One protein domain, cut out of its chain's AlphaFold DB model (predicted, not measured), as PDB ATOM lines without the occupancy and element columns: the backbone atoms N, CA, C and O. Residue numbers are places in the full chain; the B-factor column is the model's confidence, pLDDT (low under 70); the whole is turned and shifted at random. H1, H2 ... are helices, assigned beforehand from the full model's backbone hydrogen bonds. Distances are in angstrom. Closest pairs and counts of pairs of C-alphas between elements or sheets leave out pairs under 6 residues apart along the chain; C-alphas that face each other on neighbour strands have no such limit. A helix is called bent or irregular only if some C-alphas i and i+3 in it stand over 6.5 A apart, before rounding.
ATOM      1  N   SER A 242     -31.062   2.223   8.209       88.88
ATOM      2  CA  SER A 242     -32.446   1.904   7.839       88.88
ATOM      3  C   SER A 242     -32.824   0.432   8.032       88.88
ATOM      4  O   SER A 242     -34.020   0.126   8.023       88.88
ATOM      5  N   VAL A 243     -31.860  -0.483   8.195       91.31
ATOM      6  CA  VAL A 243     -32.119  -1.932   8.309       91.31
ATOM      7  C   VAL A 243     -32.889  -2.245   9.591       91.31
ATOM      8  O   VAL A 243     -33.916  -2.920   9.533       91.31
ATOM      9  N   TYR A 244     -32.472  -1.692  10.732       88.56
ATOM     10  CA  TYR A 244     -33.173  -1.890  12.007       88.56
ATOM     11  C   TYR A 244     -34.625  -1.403  11.965       88.56
ATOM     12  O   TYR A 244     -35.524  -2.201  12.228       88.56
ATOM     13  N   PRO A 245     -34.911  -0.139  11.591       86.56
ATOM     14  CA  PRO A 245     -36.283   0.340  11.458       86.56
ATOM     15  C   PRO A 245     -37.130  -0.464  10.468       86.56
ATOM     16  O   PRO A 245     -38.350  -0.516  10.619       86.56
ATOM     17  N   PHE A 246     -36.514  -1.054   9.438       88.31
ATOM     18  CA  PHE A 246     -37.216  -1.925   8.501       88.31
ATOM     19  C   PHE A 246     -37.652  -3.232   9.169       88.31
ATOM     20  O   PHE A 246     -38.821  -3.599   9.061       88.31
ATOM     21  N   VAL A 247     -36.733  -3.906   9.866       90.19
ATOM     22  CA  VAL A 247     -36.982  -5.193  10.534       90.19
ATOM     23  C   VAL A 247     -37.908  -5.023  11.739       90.19
ATOM     24  O   VAL A 247     -38.805  -5.833  11.930       90.19
ATOM     25  N   CYS A 248     -37.751  -3.950  12.514       85.62
ATOM     26  CA  CYS A 248     -38.506  -3.675  13.742       85.62
ATOM     27  C   CYS A 248     -39.824  -2.910  13.515       85.62
ATOM     28  O   CYS A 248     -40.300  -2.227  14.425       85.62
ATOM     29  N   ALA A 249     -40.404  -2.957  12.312       78.88
ATOM     30  CA  ALA A 249     -41.723  -2.373  12.063       78.88
ATOM     31  C   ALA A 249     -42.817  -3.046  12.932       78.88
ATOM     32  O   ALA A 249     -42.555  -4.044  13.599       78.88
ATOM     33  N   ASP A 250     -44.055  -2.521  12.917       66.12
ATOM     34  CA  ASP A 250     -45.176  -2.973  13.779       66.12
ATOM     35  C   ASP A 250     -45.417  -4.501  13.769       66.12
ATOM     36  O   ASP A 250     -45.977  -5.057  14.713       66.12
ATOM     37  N   LYS A 251     -44.963  -5.187  12.714       78.50
ATOM     38  CA  LYS A 251     -44.704  -6.629  12.685       78.50
ATOM     39  C   LYS A 251     -43.245  -6.828  12.287       78.50
ATOM     40  O   LYS A 251     -42.801  -6.176  11.338       78.50
ATOM     41  N   MET A 252     -42.523  -7.709  12.983       84.06
ATOM     42  CA  MET A 252     -41.139  -7.991  12.614       84.06
ATOM     43  C   MET A 252     -41.070  -8.509  11.183       84.06
ATOM     44  O   MET A 252     -41.780  -9.445  10.823       84.06
ATOM     45  N   ARG A 253     -40.225  -7.869  10.379       90.44
ATOM     46  CA  ARG A 253     -40.043  -8.191   8.965       90.44
ATOM     47  C   ARG A 253     -38.778  -8.996   8.766       90.44
ATOM     48  O   ARG A 253     -37.754  -8.714   9.387       90.44
ATOM     49  N   SER A 254     -38.819  -9.946   7.845       93.50
ATOM     50  CA  SER A 254     -37.612 -10.632   7.402       93.50
ATOM     51  C   SER A 254     -36.770  -9.697   6.523       93.50
ATOM     52  O   SER A 254     -37.322  -9.063   5.619       93.50
ATOM     53  N   PRO A 255     -35.435  -9.632   6.701       95.19
ATOM     54  CA  PRO A 255     -34.540  -8.935   5.781       95.19
ATOM     55  C   PRO A 255     -34.739  -9.352   4.319       95.19
ATOM     56  O   PRO A 255     -34.632  -8.507   3.438       95.19
ATOM     57  N   LEU A 256     -35.117 -10.610   4.049       94.69
ATOM     58  CA  LEU A 256     -35.402 -11.105   2.691       94.69
ATOM     59  C   LEU A 256     -36.429 -10.237   1.949       94.69
ATOM     60  O   LEU A 256     -36.321 -10.034   0.741       94.69
ATOM     61  N   GLU A 257     -37.399  -9.675   2.673       92.81
ATOM     62  CA  GLU A 257     -38.450  -8.840   2.096       92.81
ATOM     63  C   GLU A 257     -37.926  -7.531   1.485       92.81
ATOM     64  O   GLU A 257     -38.653  -6.892   0.726       92.81
ATOM     65  N   ILE A 258     -36.688  -7.107   1.785       92.00
ATOM     66  CA  ILE A 258     -36.075  -5.918   1.168       92.00
ATOM     67  C   ILE A 258     -36.044  -6.063  -0.361       92.00
ATOM     68  O   ILE A 258     -36.305  -5.087  -1.067       92.00
ATOM     69  N   TYR A 259     -35.773  -7.274  -0.861       92.44
ATOM     70  CA  TYR A 259     -35.619  -7.574  -2.287       92.44
ATOM     71  C   TYR A 259     -36.761  -8.422  -2.860       92.44
ATOM     72  O   TYR A 259     -36.615  -8.986  -3.939       92.44
ATOM     73  N   ALA A 260     -37.918  -8.487  -2.191       89.44
ATOM     74  CA  ALA A 260     -39.070  -9.239  -2.698       89.44
ATOM     75  C   ALA A 260     -39.504  -8.779  -4.102       89.44
ATOM     76  O   ALA A 260     -39.865  -9.603  -4.936       89.44
ATOM     77  N   ASN A 261     -39.406  -7.475  -4.381       85.69
ATOM     78  CA  ASN A 261     -39.721  -6.888  -5.686       85.69
ATOM     79  C   ASN A 261     -38.761  -7.280  -6.822       85.69
ATOM     80  O   ASN A 261     -39.045  -6.958  -7.971       85.69
ATOM     81  N   ASP A 262     -37.636  -7.940  -6.537       86.81
ATOM     82  CA  ASP A 262     -36.774  -8.479  -7.596       86.81
ATOM     83  C   ASP A 262     -37.284  -9.824  -8.146       86.81
ATOM     84  O   ASP A 262     -36.760 -10.310  -9.146       86.81
ATOM     85  N   LEU A 263     -38.284 -10.435  -7.501       86.00
ATOM     86  CA  LEU A 263     -38.860 -11.719  -7.895       86.00
ATOM     87  C   LEU A 263     -40.011 -11.535  -8.889       86.00
ATOM     88  O   LEU A 263     -40.827 -10.629  -8.744       86.00
ATOM     89  N   GLU A 264     -40.175 -12.476  -9.826       84.12
ATOM     90  CA  GLU A 264     -41.348 -12.496 -10.719       84.12
ATOM     91  C   GLU A 264     -42.670 -12.709  -9.965       84.12
ATOM     92  O   GLU A 264     -43.732 -12.246 -10.397       84.12
ATOM     93  N   LYS A 265     -42.601 -13.436  -8.840       84.56
ATOM     94  CA  LYS A 265     -43.725 -13.752  -7.952       84.56
ATOM     95  C   LYS A 265     -43.360 -13.423  -6.497       84.56
ATOM     96  O   LYS A 265     -43.094 -14.343  -5.721       84.56
ATOM     97  N   PRO A 266     -43.382 -12.137  -6.089       86.50
ATOM     98  CA  PRO A 266     -43.026 -11.723  -4.728       86.50
ATOM     99  C   PRO A 266     -43.833 -12.438  -3.635       86.50
ATOM    100  O   PRO A 266     -43.327 -12.658  -2.538       86.50
ATOM    101  N   GLN A 267     -45.072 -12.842  -3.944       84.81
ATOM    102  CA  GLN A 267     -45.941 -13.575  -3.022       84.81
ATOM    103  C   GLN A 267     -45.324 -14.889  -2.531       84.81
ATOM    104  O   GLN A 267     -45.477 -15.208  -1.361       84.81
ATOM    105  N   LEU A 268     -44.539 -15.587  -3.364       90.00
ATOM    106  CA  LEU A 268     -43.860 -16.818  -2.950       90.00
ATOM    107  C   LEU A 268     -42.891 -16.578  -1.787       90.00
ATOM    108  O   LEU A 268     -42.807 -17.402  -0.881       90.00
ATOM    109  N   LEU A 269     -42.186 -15.442  -1.781       92.50
ATOM    110  CA  LEU A 269     -41.311 -15.073  -0.670       92.50
ATOM    111  C   LEU A 269     -42.127 -14.731   0.574       92.50
ATOM    112  O   LEU A 269     -41.772 -15.180   1.661       92.50
ATOM    113  N   TYR A 270     -43.210 -13.961   0.441       90.50
ATOM    114  CA  TYR A 270     -44.051 -13.597   1.586       90.50
ATOM    115  C   TYR A 270     -44.713 -14.823   2.230       90.50
ATOM    116  O   TYR A 270     -44.685 -14.953   3.455       90.50
ATOM    117  N   ASP A 271     -45.245 -15.739   1.421       91.50
ATOM    118  CA  ASP A 271     -45.828 -16.999   1.886       91.50
ATOM    119  C   ASP A 271     -44.765 -17.853   2.582       91.50
ATOM    120  O   ASP A 271     -44.966 -18.296   3.712       91.50
ATOM    121  N   TRP A 272     -43.581 -17.980   1.974       93.25
ATOM    122  CA  TRP A 272     -42.471 -18.719   2.566       93.25
ATOM    123  C   TRP A 272     -42.009 -18.112   3.900       93.25
ATOM    124  O   TRP A 272     -41.810 -18.840   4.872       93.25
ATOM    125  N   VAL A 273     -41.868 -16.783   3.993       92.94
ATOM    126  CA  VAL A 273     -41.504 -16.093   5.246       92.94
ATOM    127  C   VAL A 273     -42.550 -16.355   6.327       92.94
ATOM    128  O   VAL A 273     -42.187 -16.622   7.472       92.94
ATOM    129  N   LYS A 274     -43.838 -16.330   5.971       92.00
ATOM    130  CA  LYS A 274     -44.943 -16.613   6.892       92.00
ATOM    131  C   LYS A 274     -44.912 -18.056   7.398       92.00
ATOM    132  O   LYS A 274     -45.049 -18.273   8.598       92.00
ATOM    133  N   GLU A 275     -44.700 -19.024   6.509       93.81
ATOM    134  CA  GLU A 275     -44.590 -20.450   6.852       93.81
ATOM    135  C   GLU A 275     -43.368 -20.756   7.727       93.81
ATOM    136  O   GLU A 275     -43.408 -21.666   8.550       93.81
ATOM    137  N   ASN A 276     -42.292 -19.976   7.589       92.56
ATOM    138  CA  ASN A 276     -41.032 -20.180   8.304       92.56
ATOM    139  C   ASN A 276     -40.831 -19.192   9.468       92.56
ATOM    140  O   ASN A 276     -39.723 -19.082   9.999       92.56
ATOM    141  N   ASN A 277     -41.877 -18.477   9.901       90.94
ATOM    142  CA  ASN A 277     -41.749 -17.446  10.934       90.94
ATOM    143  C   ASN A 277     -41.218 -18.001  12.267       90.94
ATOM    144  O   ASN A 277     -40.380 -17.366  12.899       90.94
ATOM    145  N   GLU A 278     -41.630 -19.210  12.666       91.00
ATOM    146  CA  GLU A 278     -41.151 -19.854  13.901       91.00
ATOM    147  C   GLU A 278     -39.630 -20.083  13.909       91.00
ATOM    148  O   GLU A 278     -39.006 -20.061  14.970       91.00
ATOM    149  N   LEU A 279     -39.024 -20.256  12.729       89.50
ATOM    150  CA  LEU A 279     -37.577 -20.379  12.562       89.50
ATOM    151  C   LEU A 279     -36.891 -19.007  12.487       89.50
ATOM    152  O   LEU A 279     -35.840 -18.802  13.093       89.50
ATOM    153  N   LEU A 280     -37.461 -18.073  11.721       90.88
ATOM    154  CA  LEU A 280     -36.838 -16.781  11.422       90.88
ATOM    155  C   LEU A 280     -36.908 -15.804  12.599       90.88
ATOM    156  O   LEU A 280     -35.954 -15.068  12.851       90.88
ATOM    157  N   GLU A 281     -38.023 -15.787  13.324       91.88
ATOM    158  CA  GLU A 281     -38.283 -14.805  14.372       91.88
ATOM    159  C   GLU A 281     -37.269 -14.878  15.533       91.88
ATOM    160  O   GLU A 281     -36.741 -13.830  15.926       91.88
ATOM    161  N   PRO A 282     -36.917 -16.065  16.073       92.56
ATOM    162  CA  PRO A 282     -35.893 -16.168  17.112       92.56
ATOM    163  C   PRO A 282     -34.507 -15.724  16.629       92.56
ATOM    164  O   PRO A 282     -33.795 -15.044  17.370       92.56
ATOM    165  N   LEU A 283     -34.137 -16.061  15.386       91.81
ATOM    166  CA  LEU A 283     -32.864 -15.648  14.783       91.81
ATOM    167  C   LEU A 283     -32.780 -14.126  14.667       91.81
ATOM    168  O   LEU A 283     -31.770 -13.533  15.046       91.81
ATOM    169  N   LEU A 284     -33.861 -13.494  14.199       93.56
ATOM    170  CA  LEU A 284     -33.966 -12.040  14.116       93.56
ATOM    171  C   LEU A 284     -33.801 -11.394  15.489       93.56
ATOM    172  O   LEU A 284     -32.946 -10.526  15.643       93.56
ATOM    173  N   LYS A 285     -34.560 -11.843  16.499       92.94
ATOM    174  CA  LYS A 285     -34.478 -11.291  17.863       92.94
ATOM    175  C   LYS A 285     -33.069 -11.397  18.441       92.94
ATOM    176  O   LYS A 285     -32.596 -10.426  19.022       92.94
ATOM    177  N   ASN A 286     -32.410 -12.541  18.266       93.69
ATOM    178  CA  ASN A 286     -31.063 -12.759  18.786       93.69
ATOM    179  C   ASN A 286     -30.043 -11.821  18.111       93.69
ATOM    180  O   ASN A 286     -29.328 -11.089  18.791       93.69
ATOM    181  N   CYS A 287     -30.061 -11.735  16.774       94.50
ATOM    182  CA  CYS A 287     -29.165 -10.835  16.039       94.50
ATOM    183  C   CYS A 287     -29.420  -9.358  16.399       94.50
ATOM    184  O   CYS A 287     -28.476  -8.586  16.554       94.50
ATOM    185  N   LEU A 288     -30.686  -8.946  16.553       92.44
ATOM    186  CA  LEU A 288     -31.037  -7.577  16.959       92.44
ATOM    187  C   LEU A 288     -30.511  -7.244  18.364       92.44
ATOM    188  O   LEU A 288     -30.023  -6.139  18.590       92.44
ATOM    189  N   GLN A 289     -30.596  -8.191  19.305       91.88
ATOM    190  CA  GLN A 289     -30.073  -8.021  20.665       91.88
ATOM    191  C   GLN A 289     -28.544  -7.904  20.685       91.88
ATOM    192  O   GLN A 289     -28.011  -7.085  21.428       91.88
ATOM    193  N   ASN A 290     -27.842  -8.672  19.847       93.31
ATOM    194  CA  ASN A 290     -26.377  -8.693  19.826       93.31
ATOM    195  C   ASN A 290     -25.754  -7.430  19.217       93.31
ATOM    196  O   ASN A 290     -24.639  -7.060  19.581       93.31
ATOM    197  N   ASN A 291     -26.467  -6.755  18.312       92.19
ATOM    198  CA  ASN A 291     -25.897  -5.673  17.507       92.19
ATOM    199  C   ASN A 291     -26.346  -4.264  17.936       92.19
ATOM    200  O   ASN A 291     -25.864  -3.288  17.372       92.19
ATOM    201  N   ASN A 292     -27.224  -4.126  18.940       87.12
ATOM    202  CA  ASN A 292     -27.568  -2.849  19.596       87.12
ATOM    203  C   ASN A 292     -27.873  -1.664  18.647       87.12
ATOM    204  O   ASN A 292     -27.553  -0.518  18.957       87.12
ATOM    205  N   GLY A 293     -28.510  -1.916  17.502       84.50
ATOM    206  CA  GLY A 293     -28.851  -0.877  16.520       84.50
ATOM    207  C   GLY A 293     -27.888  -0.741  15.336       84.50
ATOM    208  O   GLY A 293     -28.230  -0.040  14.388       84.50
ATOM    209  N   ASP A 294     -26.737  -1.426  15.332       91.25
ATOM    210  CA  ASP A 294     -25.820  -1.454  14.183       91.25
ATOM    211  C   ASP A 294     -26.383  -2.345  13.069       91.25
ATOM    212  O   ASP A 294     -26.278  -3.577  13.105       91.25
ATOM    213  N   GLY A 295     -27.015  -1.719  12.073       92.94
ATOM    214  CA  GLY A 295     -27.669  -2.417  10.969       92.94
ATOM    215  C   GLY A 295     -26.733  -3.218  10.072       92.94
ATOM    216  O   GLY A 295     -27.159  -4.248   9.542       92.94
ATOM    217  N   LYS A 296     -25.469  -2.800   9.920       94.75
ATOM    218  CA  LYS A 296     -24.495  -3.502   9.074       94.75
ATOM    219  C   LYS A 296     -24.036  -4.772   9.779       94.75
ATOM    220  O   LYS A 296     -24.098  -5.851   9.188       94.75
ATOM    221  N   ALA A 297     -23.647  -4.657  11.048       95.62
ATOM    222  CA  ALA A 297     -23.238  -5.795  11.864       95.62
ATOM    223  C   ALA A 297     -24.387  -6.803  12.048       95.62
ATOM    224  O   ALA A 297     -24.196  -7.998  11.804       95.62
ATOM    225  N   PHE A 298     -25.604  -6.310  12.322       96.50
ATOM    226  CA  PHE A 298     -26.818  -7.132  12.368       96.50
ATOM    227  C   PHE A 298     -27.016  -7.941  11.089       96.50
ATOM    228  O   PHE A 298     -27.238  -9.150  11.157       96.50
ATOM    229  N   LEU A 299     -26.946  -7.296   9.919       96.81
ATOM    230  CA  LEU A 299     -27.225  -7.980   8.663       96.81
ATOM    231  C   LEU A 299     -26.163  -9.046   8.361       96.81
ATOM    232  O   LEU A 299     -26.508 -10.130   7.896       96.81
ATOM    233  N   ILE A 300     -24.892  -8.778   8.678       97.12
ATOM    234  CA  ILE A 300     -23.797  -9.751   8.544       97.12
ATOM    235  C   ILE A 300     -24.038 -10.978   9.434       97.12
ATOM    236  O   ILE A 300     -23.935 -12.108   8.951       97.12
ATOM    237  N   GLU A 301     -24.370 -10.780  10.713       96.75
ATOM    238  CA  GLU A 301     -24.633 -11.877  11.657       96.75
ATOM    239  C   GLU A 301     -25.873 -12.686  11.259       96.75
ATOM    240  O   GLU A 301     -25.856 -13.924  11.257       96.75
ATOM    241  N   TRP A 302     -26.936 -11.990  10.857       96.50
ATOM    242  CA  TRP A 302     -28.170 -12.621  10.415       96.50
ATOM    243  C   TRP A 302     -27.947 -13.467   9.155       96.50
ATOM    244  O   TRP A 302     -28.400 -14.613   9.101       96.50
ATOM    245  N   LEU A 303     -27.195 -12.962   8.169       96.31
ATOM    246  CA  LEU A 303     -26.823 -13.717   6.967       96.31
ATOM    247  C   LEU A 303     -25.985 -14.954   7.312       96.31
ATOM    248  O   LEU A 303     -26.274 -16.037   6.805       96.31
ATOM    249  N   ALA A 304     -25.001 -14.823   8.207       94.88
ATOM    250  CA  ALA A 304     -24.157 -15.939   8.642       94.88
ATOM    251  C   ALA A 304     -24.961 -17.065   9.303       94.88
ATOM    252  O   ALA A 304     -24.664 -18.241   9.098       94.88
ATOM    253  N   SER A 305     -26.002 -16.702  10.050       92.56
ATOM    254  CA  SER A 305     -26.887 -17.659  10.717       92.56
ATOM    255  C   SER A 305     -27.910 -18.281   9.761       92.56
ATOM    256  O   SER A 305     -28.286 -19.441   9.917       92.56
ATOM    257  N   THR A 306     -28.358 -17.522   8.761       92.38
ATOM    258  CA  THR A 306     -29.509 -17.889   7.928       92.38
ATOM    259  C   THR A 306     -29.105 -18.622   6.645       92.38
ATOM    260  O   THR A 306     -29.768 -19.586   6.268       92.38
ATOM    261  N   ILE A 307     -27.996 -18.247   5.994       93.62
ATOM    262  CA  ILE A 307     -27.522 -18.882   4.746       93.62
ATOM    263  C   ILE A 307     -27.399 -20.415   4.869       93.62
ATOM    264  O   ILE A 307     -27.963 -21.110   4.019       93.62
ATOM    265  N   PRO A 308     -26.757 -20.980   5.918       90.12
ATOM    266  CA  PRO A 308     -26.632 -22.434   6.055       90.12
ATOM    267  C   PRO A 308     -27.981 -23.156   6.147       90.12
ATOM    268  O   PRO A 308     -28.110 -24.283   5.669       90.12
ATOM    269  N   LEU A 309     -28.986 -22.499   6.738       87.50
ATOM    270  CA  LEU A 309     -30.338 -23.032   6.890       87.50
ATOM    271  C   LEU A 309     -31.111 -22.979   5.565       87.50
ATOM    272  O   LEU A 309     -31.783 -23.943   5.203       87.50
ATOM    273  N   LEU A 310     -31.009 -21.868   4.826       87.31
ATOM    274  CA  LEU A 310     -31.805 -21.656   3.611       87.31
ATOM    275  C   LEU A 310     -31.286 -22.417   2.396       87.31
ATOM    276  O   LEU A 310     -32.100 -22.861   1.576       87.31
ATOM    277  N   LEU A 311     -29.964 -22.552   2.282       87.81
ATOM    278  CA  LEU A 311     -29.301 -23.133   1.115       87.81
ATOM    279  C   LEU A 311     -28.829 -24.582   1.330       87.81
ATOM    280  O   LEU A 311     -28.112 -25.123   0.492       87.81
ATOM    281  N   GLN A 312     -29.219 -25.223   2.440       81.94
ATOM    282  CA  GLN A 312     -28.976 -26.651   2.716       81.94
ATOM    283  C   GLN A 312     -27.511 -27.092   2.498       81.94
ATOM    284  O   GLN A 312     -27.238 -28.185   2.005       81.94
ATOM    285  N   GLY A 313     -26.552 -26.235   2.859       68.88
ATOM    286  CA  GLY A 313     -25.116 -26.515   2.737       68.88
ATOM    287  C   GLY A 313     -24.434 -25.997   1.466       68.88
ATOM    288  O   GLY A 313     -23.211 -26.118   1.370       68.88
ATOM    289  N   GLN A 314     -25.155 -25.374   0.524       78.44
ATOM    290  CA  GLN A 314     -24.505 -24.546  -0.500       78.44
ATOM    291  C   GLN A 314     -23.894 -23.293   0.149       78.44
ATOM    292  O   GLN A 314     -24.397 -22.780   1.153       78.44
ATOM    293  N   LYS A 315     -22.769 -22.827  -0.400       82.44
ATOM    294  CA  LYS A 315     -22.039 -21.671   0.122       82.44
ATOM    295  C   LYS A 315     -22.398 -20.421  -0.665       82.44
ATOM    296  O   LYS A 315     -22.207 -20.396  -1.875       82.44
ATOM    297  N   LEU A 316     -22.804 -19.386   0.061       90.94
ATOM    298  CA  LEU A 316     -22.862 -18.014  -0.418       90.94
ATOM    299  C   LEU A 316     -21.925 -17.175   0.458       90.94
ATOM    300  O   LEU A 316     -22.098 -17.123   1.678       90.94
ATOM    301  N   ASP A 317     -20.915 -16.555  -0.153       93.81
ATOM    302  CA  ASP A 317     -19.953 -15.727   0.574       93.81
ATOM    303  C   ASP A 317     -20.602 -14.416   1.045       93.81
ATOM    304  O   ASP A 317     -21.287 -13.716   0.292       93.81
ATOM    305  N   ILE A 318     -20.358 -14.062   2.309       96.00
ATOM    306  CA  ILE A 318     -20.867 -12.822   2.897       96.00
ATOM    307  C   ILE A 318     -19.889 -11.695   2.604       96.00
ATOM    308  O   ILE A 318     -18.790 -11.635   3.165       96.00
ATOM    309  N   TYR A 319     -20.315 -10.762   1.758       96.00
ATOM    310  CA  TYR A 319     -19.553  -9.569   1.454       96.00
ATOM    311  C   TYR A 319     -19.754  -8.548   2.573       96.00
ATOM    312  O   TYR A 319     -20.708  -7.781   2.586       96.00
ATOM    313  N   LYS A 320     -18.846  -8.556   3.553       94.50
ATOM    314  CA  LYS A 320     -18.963  -7.727   4.764       94.50
ATOM    315  C   LYS A 320     -19.002  -6.228   4.487       94.50
ATOM    316  O   LYS A 320     -19.528  -5.491   5.312       94.50
ATOM    317  N   GLU A 321     -18.464  -5.773   3.357       94.75
ATOM    318  CA  GLU A 321     -18.520  -4.355   3.000       94.75
ATOM    319  C   GLU A 321     -19.878  -3.921   2.454       94.75
ATOM    320  O   GLU A 321     -20.272  -2.778   2.695       94.75
ATOM    321  N   ASP A 322     -20.604  -4.843   1.815       94.12
ATOM    322  CA  ASP A 322     -21.960  -4.644   1.308       94.12
ATOM    323  C   ASP A 322     -22.828  -5.897   1.553       94.12
ATOM    324  O   ASP A 322     -23.079  -6.702   0.646       94.12
ATOM    325  N   PRO A 323     -23.287  -6.102   2.804       96.12
ATOM    326  CA  PRO A 323     -24.136  -7.238   3.147       96.12
ATOM    327  C   PRO A 323     -25.534  -7.147   2.514       96.12
ATOM    328  O   PRO A 323     -26.221  -8.164   2.402       96.12
ATOM    329  N   LEU A 324     -25.959  -5.967   2.053       95.50
ATOM    330  CA  LEU A 324     -27.196  -5.803   1.290       95.50
ATOM    331  C   LEU A 324     -27.089  -6.501  -0.075       95.50
ATOM    332  O   LEU A 324     -28.016  -7.210  -0.475       95.50
ATOM    333  N   GLN A 325     -25.938  -6.414  -0.747       94.81
ATOM    334  CA  GLN A 325     -25.688  -7.181  -1.968       94.81
ATOM    335  C   GLN A 325     -25.700  -8.698  -1.722       94.81
ATOM    336  O   GLN A 325     -26.285  -9.437  -2.518       94.81
ATOM    337  N   THR A 326     -25.120  -9.184  -0.618       96.38
ATOM    338  CA  THR A 326     -25.222 -10.611  -0.252       96.38
ATOM    339  C   THR A 326     -26.674 -11.026  -0.019       96.38
ATOM    340  O   THR A 326     -27.099 -12.066  -0.519       96.38
ATOM    341  N   LEU A 327     -27.458 -10.213   0.691       96.38
ATOM    342  CA  LEU A 327     -28.880 -10.472   0.922       96.38
ATOM    343  C   LEU A 327     -29.669 -10.551  -0.395       96.38
ATOM    344  O   LEU A 327     -30.500 -11.445  -0.560       96.38
ATOM    345  N   ARG A 328     -29.389  -9.656  -1.349       94.69
ATOM    346  CA  ARG A 328     -30.002  -9.685  -2.684       94.69
ATOM    347  C   ARG A 328     -29.680 -10.980  -3.430       94.69
ATOM    348  O   ARG A 328     -30.579 -11.581  -4.017       94.69
ATOM    349  N   ASN A 329     -28.423 -11.424  -3.377       93.94
ATOM    350  CA  ASN A 329     -27.992 -12.682  -3.992       93.94
ATOM    351  C   ASN A 329     -28.681 -13.890  -3.344       93.94
ATOM    352  O   ASN A 329     -29.154 -14.763  -4.059       93.94
ATOM    353  N   LEU A 330     -28.819 -13.902  -2.015       95.06
ATOM    354  CA  LEU A 330     -29.530 -14.960  -1.291       95.06
ATOM    355  C   LEU A 330     -31.000 -15.063  -1.720       95.06
ATOM    356  O   LEU A 330     -31.507 -16.162  -1.937       95.06
ATOM    357  N   VAL A 331     -31.687 -13.923  -1.857       94.06
ATOM    358  CA  VAL A 331     -33.070 -13.886  -2.358       94.06
ATOM    359  C   VAL A 331     -33.139 -14.436  -3.784       94.06
ATOM    360  O   VAL A 331     -34.021 -15.241  -4.081       94.06
ATOM    361  N   ALA A 332     -32.187 -14.061  -4.641       91.00
ATOM    362  CA  ALA A 332     -32.112 -14.570  -6.004       91.00
ATOM    363  C   ALA A 332     -31.897 -16.092  -6.049       91.00
ATOM    364  O   ALA A 332     -32.679 -16.803  -6.673       91.00
ATOM    365  N   GLU A 333     -30.896 -16.608  -5.341       90.88
ATOM    366  CA  GLU A 333     -30.588 -18.044  -5.312       90.88
ATOM    367  C   GLU A 333     -31.745 -18.882  -4.768       90.88
ATOM    368  O   GLU A 333     -31.999 -19.983  -5.253       90.88
ATOM    369  N   LYS A 334     -32.468 -18.367  -3.767       89.50
ATOM    370  CA  LYS A 334     -33.538 -19.117  -3.112       89.50
ATOM    371  C   LYS A 334     -34.864 -19.098  -3.876       89.50
ATOM    372  O   LYS A 334     -35.604 -20.076  -3.785       89.50
ATOM    373  N   PHE A 335     -35.185 -17.999  -4.563       88.62
ATOM    374  CA  PHE A 335     -36.542 -17.743  -5.065       88.62
ATOM    375  C   PHE A 335     -36.636 -17.376  -6.554       88.62
ATOM    376  O   PHE A 335     -37.752 -17.262  -7.054       88.62
ATOM    377  N   ILE A 336     -35.519 -17.168  -7.261       75.94
ATOM    378  CA  ILE A 336     -35.512 -16.914  -8.719       75.94
ATOM    379  C   ILE A 336     -35.266 -18.212  -9.520       75.94
ATOM    380  O   ILE A 336     -35.377 -18.199 -10.742       75.94
ATOM    381  N   ALA A 337     -34.972 -19.332  -8.845       51.81
ATOM    382  CA  ALA A 337     -34.743 -20.638  -9.472       51.81
ATOM    383  C   ALA A 337     -35.996 -21.254 -10.116       51.81
ATOM    384  O   ALA A 337     -37.072 -21.238  -9.469       51.81
TER     385      ALA A 337
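AT A GLANCE: This is residues 242 to 337 of the 337 residues of an uncharacterized protein of Phycisphaerales bacterium (UniProt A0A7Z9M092). Three helices, H4, H5 and H6, stand side by side in a curved row with H5 in the middle; H1 and the hairpin of H2 and H3 cover its hollow side. Behind the row, residues 311 to 322 run back from the end of H5 to the start of H6. The printed part has 96 residues, with six named helices, H1 to H6 along the chain, and no named strand: all helix. It is compact, with a radius of gyration of the C-alphas of 12.4 A, and spans 35 by 30 by 22 A.

HOW THE PARTS SIT: Start at H1, residues 242 to 247; its Val 243 comes closest to Gly 295 of H5, residues 295 to 310, C-alphas 5.2 A apart, and H5 touches H1 with residues 295 to 299 alone. Next look at H2, residues 255 to 262, and H3, residues 266 to 275, a helical hairpin; their closest C-alphas, of Ala 260 and Pro 266, are 5.1 A apart. H4, residues 277 to 291, forms a hairpin with H5, at 33 degrees, only just shallow; their closest C-alphas, of Asn 291 and Phe 298, are 5.4 A apart. H6, residues 323 to 335, touches H5, running the same way at a shallow tilt of 25 degrees, with the C-alphas of Ile 300 and Pro 323 closest at 6.0 A. With residues 327 to 332 alone H6 touches H2 at a steep tilt of 64 degrees; C-alphas 259 and 328 are closest, 6.0 A apart. H4 and H6 are apart. Every O i to N i+4 pair is within hydrogen-bond range in H1, H3 and H6, against 9 of 11 in H4, 10 of 12 in H5 and 0 of 4 in H2, where 4 of 5 O i to N i+3 pairs are.

IN THESE COORDINATES: Find C-alpha 242 at (-32.446, 1.904, 7.839), where H1 begins. H4 is 20.8 A long, H5 21.0 A and H6 18.2 A, ending at C-alpha 335, (-36.542, -17.743, -5.065). H2 is irregular, C-alphas 258 and 261 being 7.8 A apart; H5 is only just so, with 6.7 A from C-alpha 305 to 308, and has a kink of 30 degrees near residue 304.

THE WHOLE: The two C-alphas farthest apart, of Asn 292 and Ala 337, are 34.8 A apart. The printed part has no cut, and the link from H5 to H6 is long. Look for pLDDT under 70 at residues 250, 313 and 337.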